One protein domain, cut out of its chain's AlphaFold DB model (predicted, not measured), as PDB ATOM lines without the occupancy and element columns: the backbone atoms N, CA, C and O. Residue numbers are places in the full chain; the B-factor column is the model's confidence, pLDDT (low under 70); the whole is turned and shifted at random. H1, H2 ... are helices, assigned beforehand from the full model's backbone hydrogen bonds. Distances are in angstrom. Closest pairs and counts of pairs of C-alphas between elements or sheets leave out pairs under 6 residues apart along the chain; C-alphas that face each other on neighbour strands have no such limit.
ATOM      1  N   LYS A   5     117.660 126.781 107.270       97.81
ATOM      2  CA  LYS A   5     118.677 126.962 108.318       97.81
ATOM      3  C   LYS A   5     118.055 127.242 109.688       97.81
ATOM      4  O   LYS A   5     118.524 126.702 110.683       97.81
ATOM      5  N   TYR A   6     116.994 128.046 109.748       97.69
ATOM      6  CA  TYR A   6     116.302 128.316 111.008       97.69
ATOM      7  C   TYR A   6     115.522 127.094 111.488       97.69
ATOM      8  O   TYR A   6     115.555 126.795 112.678       97.69
ATOM      9  N   VAL A   7     114.894 126.343 110.575       97.75
ATOM     10  CA  VAL A   7     114.225 125.075 110.915       97.75
ATOM     11  C   VAL A   7     115.220 124.097 111.542       97.75
ATOM     12  O   VAL A   7     114.951 123.548 112.607       97.75
ATOM     13  N   TYR A   8     116.396 123.934 110.929       98.19
ATOM     14  CA  TYR A   8     117.456 123.071 111.452       98.19
ATOM     15  C   TYR A   8     117.883 123.478 112.866       98.19
ATOM     16  O   TYR A   8     117.941 122.633 113.759       98.19
ATOM     17  N   VAL A   9     118.147 124.770 113.081       98.19
ATOM     18  CA  VAL A   9     118.578 125.284 114.388       98.19
ATOM     19  C   VAL A   9     117.524 125.005 115.462       98.19
ATOM     20  O   VAL A   9     117.873 124.485 116.521       98.19
ATOM     21  N   ILE A  10     116.246 125.273 115.173       97.88
ATOM     22  CA  ILE A  10     115.140 125.041 116.114       97.88
ATOM     23  C   ILE A  10     115.052 123.558 116.485       97.88
ATOM     24  O   ILE A  10     115.015 123.220 117.668       97.88
ATOM     25  N   LEU A  11     115.066 122.664 115.492       98.19
ATOM     26  CA  LEU A  11     114.975 121.220 115.731       98.19
ATOM     27  C   LEU A  11     116.175 120.693 116.526       98.19
ATOM     28  O   LEU A  11     116.006 119.887 117.441       98.19
ATOM     29  N   HIS A  12     117.382 121.155 116.200       98.31
ATOM     30  CA  HIS A  12     118.598 120.740 116.890       98.31
ATOM     31  C   HIS A  12     118.589 121.168 118.363       98.31
ATOM     32  O   HIS A  12     118.845 120.348 119.245       98.31
ATOM     33  N   GLN A  13     118.254 122.430 118.638       98.19
ATOM     34  CA  GLN A  13     118.186 122.956 120.002       98.19
ATOM     35  C   GLN A  13     117.087 122.271 120.818       98.19
ATOM     36  O   GLN A  13     117.351 121.830 121.937       98.19
ATOM     37  N   ALA A  14     115.891 122.112 120.242       98.25
ATOM     38  CA  ALA A  14     114.781 121.426 120.896       98.25
ATOM     39  C   ALA A  14     115.160 119.989 121.273       98.25
ATOM     40  O   ALA A  14     114.967 119.585 122.418       98.25
ATOM     41  N   ARG A  15     115.774 119.235 120.351       98.25
ATOM     42  CA  ARG A  15     116.254 117.875 120.628       98.25
ATOM     43  C   ARG A  15     117.239 117.856 121.792       98.25
ATOM     44  O   ARG A  15     117.060 117.063 122.710       98.25
ATOM     45  N   THR A  16     118.261 118.710 121.751       98.19
ATOM     46  CA  THR A  16     119.288 118.767 122.798       98.19
ATOM     47  C   THR A  16     118.660 119.013 124.168       98.19
ATOM     48  O   THR A  16     118.945 118.268 125.098       98.19
ATOM     49  N   ILE A  17     117.737 119.972 124.283       97.50
ATOM     50  CA  ILE A  17     117.042 120.262 125.545       97.50
ATOM     51  C   ILE A  17     116.184 119.070 125.981       97.50
ATOM     52  O   ILE A  17     116.349 118.567 127.090       97.50
ATOM     53  N   LEU A  18     115.309 118.572 125.104       97.38
ATOM     54  CA  LEU A  18     114.365 117.503 125.438       97.38
ATOM     55  C   LEU A  18     115.074 116.209 125.858       97.38
ATOM     56  O   LEU A  18     114.586 115.521 126.747       97.38
ATOM     57  N   THR A  19     116.246 115.903 125.291       97.25
ATOM     58  CA  THR A  19     117.032 114.717 125.686       97.25
ATOM     59  C   THR A  19     117.620 114.788 127.095       97.25
ATOM     60  O   THR A  19     118.016 113.757 127.630       97.25
ATOM     61  N   THR A  20     117.681 115.976 127.702       97.06
ATOM     62  CA  THR A  20     118.164 116.149 129.084       97.06
ATOM     63  C   THR A  20     117.053 116.037 130.128       97.06
ATOM     64  O   THR A  20     117.345 115.953 131.320       97.06
ATOM     65  N   LEU A  21     115.786 116.030 129.702       96.06
ATOM     66  CA  LEU A  21     114.639 115.960 130.600       96.06
ATOM     67  C   LEU A  21     114.325 114.511 131.003       96.06
ATOM     68  O   LEU A  21     114.534 113.584 130.216       96.06
ATOM     69  N   PRO A  22     113.792 114.287 132.217       96.62
ATOM     70  CA  PRO A  22     113.327 112.969 132.620       96.62
ATOM     71  C   PRO A  22     112.077 112.564 131.830       96.62
ATOM     72  O   PRO A  22     111.257 113.398 131.449       96.62
ATOM     73  N   ASN A  23     111.865 111.254 131.687       95.06
ATOM     74  CA  ASN A  23     110.652 110.712 131.059       95.06
ATOM     75  C   ASN A  23     109.360 111.133 131.782       95.06
ATOM     76  O   ASN A  23     108.298 111.193 131.170       95.06
ATOM     77  N   ILE A  24     109.442 111.413 133.089       95.88
ATOM     78  CA  ILE A  24     108.335 111.924 133.899       95.88
ATOM     79  C   ILE A  24     108.768 113.259 134.499       95.88
ATOM     80  O   ILE A  24     109.622 113.302 135.387       95.88
ATOM     81  N   ASN A  25     108.151 114.341 134.031       91.56
ATOM     82  CA  ASN A  25     108.373 115.681 134.564       91.56
ATOM     83  C   ASN A  25     107.494 115.893 135.800       91.56
ATOM     84  O   ASN A  25     106.275 115.742 135.738       91.56
ATOM     85  N   ARG A  26     108.118 116.233 136.931       91.06
ATOM     86  CA  ARG A  26     107.418 116.640 138.156       91.06
ATOM     87  C   ARG A  26     107.448 118.159 138.242       91.06
ATOM     88  O   ARG A  26     108.526 118.742 138.200       91.06
ATOM     89  N   ILE A  27     106.275 118.772 138.345       87.25
ATOM     90  CA  ILE A  27     106.116 120.226 138.408       87.25
ATOM     91  C   ILE A  27     105.542 120.565 139.782       87.25
ATOM     92  O   ILE A  27     104.532 119.986 140.180       87.25
ATOM     93  N   ASP A  28     106.198 121.477 140.497       85.94
ATOM     94  CA  ASP A  28     105.673 122.054 141.735       85.94
ATOM     95  C   ASP A  28     104.847 123.302 141.402       85.94
ATOM     96  O   ASP A  28     105.268 124.150 140.610       85.94
ATOM     97  N   LEU A  29     103.655 123.395 141.987       84.62
ATOM     98  CA  LEU A  29     102.699 124.473 141.746       84.62
ATOM     99  C   LEU A  29     102.816 125.609 142.762       84.62
ATOM    100  O   LEU A  29     102.151 126.626 142.585       84.62
ATOM    101  N   TYR A  30     103.645 125.469 143.801       80.69
ATOM    102  CA  TYR A  30     103.670 126.378 144.950       80.69
ATOM    103  C   TYR A  30     103.864 127.865 144.579       80.69
ATOM    104  O   TYR A  30     103.323 128.734 145.253       80.69
ATOM    105  N   ASN A  31     104.567 128.160 143.476       78.56
ATOM    106  CA  ASN A  31     104.814 129.527 142.985       78.56
ATOM    107  C   ASN A  31     104.207 129.820 141.598       78.56
ATOM    108  O   ASN A  31     104.531 130.842 140.990       78.56
ATOM    109  N   LEU A  32     103.379 128.928 141.049       78.62
ATOM    110  CA  LEU A  32     102.780 129.131 139.730       78.62
ATOM    111  C   LEU A  32     101.413 129.792 139.878       78.62
ATOM    112  O   LEU A  32     100.524 129.253 140.527       78.62
ATOM    113  N   HIS A  33     101.235 130.950 139.238       73.31
ATOM    114  CA  HIS A  33      99.944 131.637 139.230       73.31
ATOM    115  C   HIS A  33      98.885 130.830 138.467       73.31
ATOM    116  O   HIS A  33      97.769 130.684 138.954       73.31
ATOM    117  N   HIS A  34      99.240 130.267 137.303       83.00
ATOM    118  CA  HIS A  34      98.347 129.453 136.476       83.00
ATOM    119  C   HIS A  34      99.130 128.411 135.663       83.00
ATOM    120  O   HIS A  34     100.218 128.695 135.162       83.00
ATOM    121  N   ILE A  35      98.549 127.218 135.498       86.81
ATOM    122  CA  ILE A  35      98.971 126.219 134.506       86.81
ATOM    123  C   ILE A  35      97.798 125.936 133.575       86.81
ATOM    124  O   ILE A  35      96.686 125.678 134.036       86.81
ATOM    125  N   PHE A  36      98.079 125.900 132.274       87.69
ATOM    126  CA  PHE A  36      97.148 125.433 131.255       87.69
ATOM    127  C   PHE A  36      97.573 124.055 130.760       87.69
ATOM    128  O   PHE A  36      98.715 123.851 130.348       87.69
ATOM    129  N   ILE A  37      96.641 123.105 130.799       89.69
ATOM    130  CA  ILE A  37      96.823 121.767 130.238       89.69
ATOM    131  C   ILE A  37      96.017 121.722 128.946       89.69
ATOM    132  O   ILE A  37      94.794 121.845 128.971       89.69
ATOM    133  N   ILE A  38      96.710 121.575 127.819       91.38
ATOM    134  CA  ILE A  38      96.108 121.550 126.485       91.38
ATOM    135  C   ILE A  38      96.267 120.137 125.915       91.38
ATOM    136  O   ILE A  38      97.325 119.525 126.051       91.38
ATOM    137  N   GLY A  39      95.190 119.620 125.319       91.50
ATOM    138  CA  GLY A  39      95.171 118.332 124.626       91.50
ATOM    139  C   GLY A  39      95.742 118.416 123.208       91.50
ATOM    140  O   GLY A  39      96.611 119.234 122.918       91.50
ATOM    141  N   ASP A  40      95.246 117.564 122.311       93.19
ATOM    142  CA  ASP A  40      95.727 117.542 120.929       93.19
ATOM    143  C   ASP A  40      95.357 118.819 120.158       93.19
ATOM    144  O   ASP A  40      94.273 119.385 120.313       93.19
ATOM    145  N   LEU A  41      96.278 119.247 119.297       91.94
ATOM    146  CA  LEU A  41      96.143 120.395 118.408       91.94
ATOM    147  C   LEU A  41      96.049 119.985 116.934       91.94
ATOM    148  O   LEU A  41      95.626 120.801 116.119       91.94
ATOM    149  N   HIS A  42      96.483 118.775 116.559       93.69
ATOM    150  CA  HIS A  42      96.446 118.255 115.184       93.69
ATOM    151  C   HIS A  42      96.936 119.236 114.089       93.69
ATOM    152  O   HIS A  42      96.412 119.267 112.978       93.69
ATOM    153  N   GLY A  43      97.935 120.075 114.393       91.38
ATOM    154  CA  GLY A  43      98.480 121.057 113.443       91.38
ATOM    155  C   GLY A  43      97.623 122.314 113.225       91.38
ATOM    156  O   GLY A  43      97.917 123.106 112.328       91.38
ATOM    157  N   GLN A  44      96.590 122.545 114.039       94.88
ATOM    158  CA  GLN A  44      95.722 123.722 113.944       94.88
ATOM    159  C   GLN A  44      96.371 124.966 114.567       94.88
ATOM    160  O   GLN A  44      96.077 125.360 115.697       94.88
ATOM    161  N   LEU A  45      97.241 125.629 113.801       91.94
ATOM    162  CA  LEU A  45      97.958 126.825 114.257       91.94
ATOM    163  C   LEU A  45      97.016 127.949 114.717       91.94
ATOM    164  O   LEU A  45      97.265 128.570 115.744       91.94
ATOM    165  N   ALA A  46      95.927 128.206 113.988       91.44
ATOM    166  CA  ALA A  46      94.979 129.259 114.354       91.44
ATOM    167  C   ALA A  46      94.315 128.996 115.719       91.44
ATOM    168  O   ALA A  46      94.172 129.920 116.515       91.44
ATOM    169  N   GLY A  47      93.972 127.735 116.009       90.12
ATOM    170  CA  GLY A  47      93.427 127.332 117.307       90.12
ATOM    171  C   GLY A  47      94.437 127.531 118.435       90.12
ATOM    172  O   GLY A  47      94.100 128.111 119.464       90.12
ATOM    173  N   LEU A  48      95.700 127.150 118.213       91.00
ATOM    174  CA  LEU A  48      96.781 127.384 119.174       91.00
ATOM    175  C   LEU A  48      96.988 128.877 119.466       91.00
ATOM    176  O   LEU A  48      97.110 129.265 120.626       91.00
ATOM    177  N   LEU A  49      97.007 129.715 118.424       92.88
ATOM    178  CA  LEU A  49      97.140 131.165 118.579       92.88
ATOM    179  C   LEU A  49      95.961 131.751 119.354       92.88
ATOM    180  O   LEU A  49      96.166 132.598 120.215       92.88
ATOM    181  N   HIS A  50      94.740 131.288 119.084       90.94
ATOM    182  CA  HIS A  50      93.567 131.741 119.822       90.94
ATOM    183  C   HIS A  50      93.658 131.386 121.309       90.94
ATOM    184  O   HIS A  50      93.410 132.256 122.140       90.94
ATOM    185  N   ILE A  51      94.066 130.156 121.644       88.12
ATOM    186  CA  ILE A  51      94.257 129.734 123.037       88.12
ATOM    187  C   ILE A  51      95.304 130.626 123.713       88.12
ATOM    188  O   ILE A  51      94.994 131.258 124.713       88.12
ATOM    189  N   GLY A  52      96.506 130.742 123.139       81.69
ATOM    190  CA  GLY A  52      97.614 131.467 123.772       81.69
ATOM    191  C   GLY A  52      97.452 132.991 123.841       81.69
ATOM    192  O   GLY A  52      98.156 133.628 124.614       81.69
ATOM    193  N   LEU A  53      96.565 133.581 123.033       77.94
ATOM    194  CA  LEU A  53      96.274 135.022 123.050       77.94
ATOM    195  C   LEU A  53      95.033 135.385 123.879       77.94
ATOM    196  O   LEU A  53      94.808 136.567 124.127       77.94
ATOM    197  N   SER A  54      94.216 134.398 124.258       70.50
ATOM    198  CA  SER A  54      92.969 134.614 125.010       70.50
ATOM    199  C   SER A  54      93.071 134.208 126.485       70.50
ATOM    200  O   SER A  54      92.143 134.484 127.244       70.50
ATOM    201  N   THR A  55      94.160 133.540 126.876       61.28
ATOM    202  CA  THR A  55      94.525 133.200 128.263       61.28
ATOM    203  C   THR A  55      95.517 134.198 128.830       61.28
ATOM    204  O   THR A  55      95.374 134.549 130.021       61.28
TER     205      THR A  55
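Overview. This is residues 5 to 55 of the 55 residues of the protein "Hypothetical protein" of Rotaria sordida (UniProt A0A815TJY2). Two short helices, H1 and H2, stand apart at the two ends of one long unnamed link, which swings round in a wide open arc and leaves the middle empty. H1 and the first part of the link, residues 5 to 33, stand free as one long arm, and after the link turns round near Tyr 30 the later part runs on to H2, which folds back toward the link. The printed part has 51 residues with two named helices, in the order H1 H2, and no named strand. The class is all helix, though under half of the residues, 24 of 51, are in named elements. The whole is only just loose, close to extended, with a radius of gyration of the C-alphas of 14.6 A and spans of 35 by 30 by 18 A.

Arrangement. H1, residues 5 to 18, is the longest helix. H2, residues 45 to 54, is apart from it, with no C-alpha of the one within 8 A of the other. In both H1 and H2 every O i to N i+4 pair is within hydrogen-bond range. Residues 39 to 47, of which 45 to 47 belong to H2, also stand free.

Along the chain. H1 runs 20.0 A from C-alpha 5 at (118.677, 126.962, 108.318) to C-alpha 18 at (114.365, 117.503, 125.438). The link passes C-alpha 30 at (103.670, 126.378, 144.950). H2 measures 14.2 A from its first to its last C-alpha, and C-alpha 54 is at (92.969, 134.614, 125.010).

Size, cuts and confidence. The two C-alphas farthest apart are those of Lys 5 and Tyr 30, at 39.6 A. The printed part has no cut and ends at residue 55, the chain's last residue. The link from H1 to H2, residues 19 to 44, is long. The mean pLDDT of the printed part is 90.7, and residue 55 is under 70.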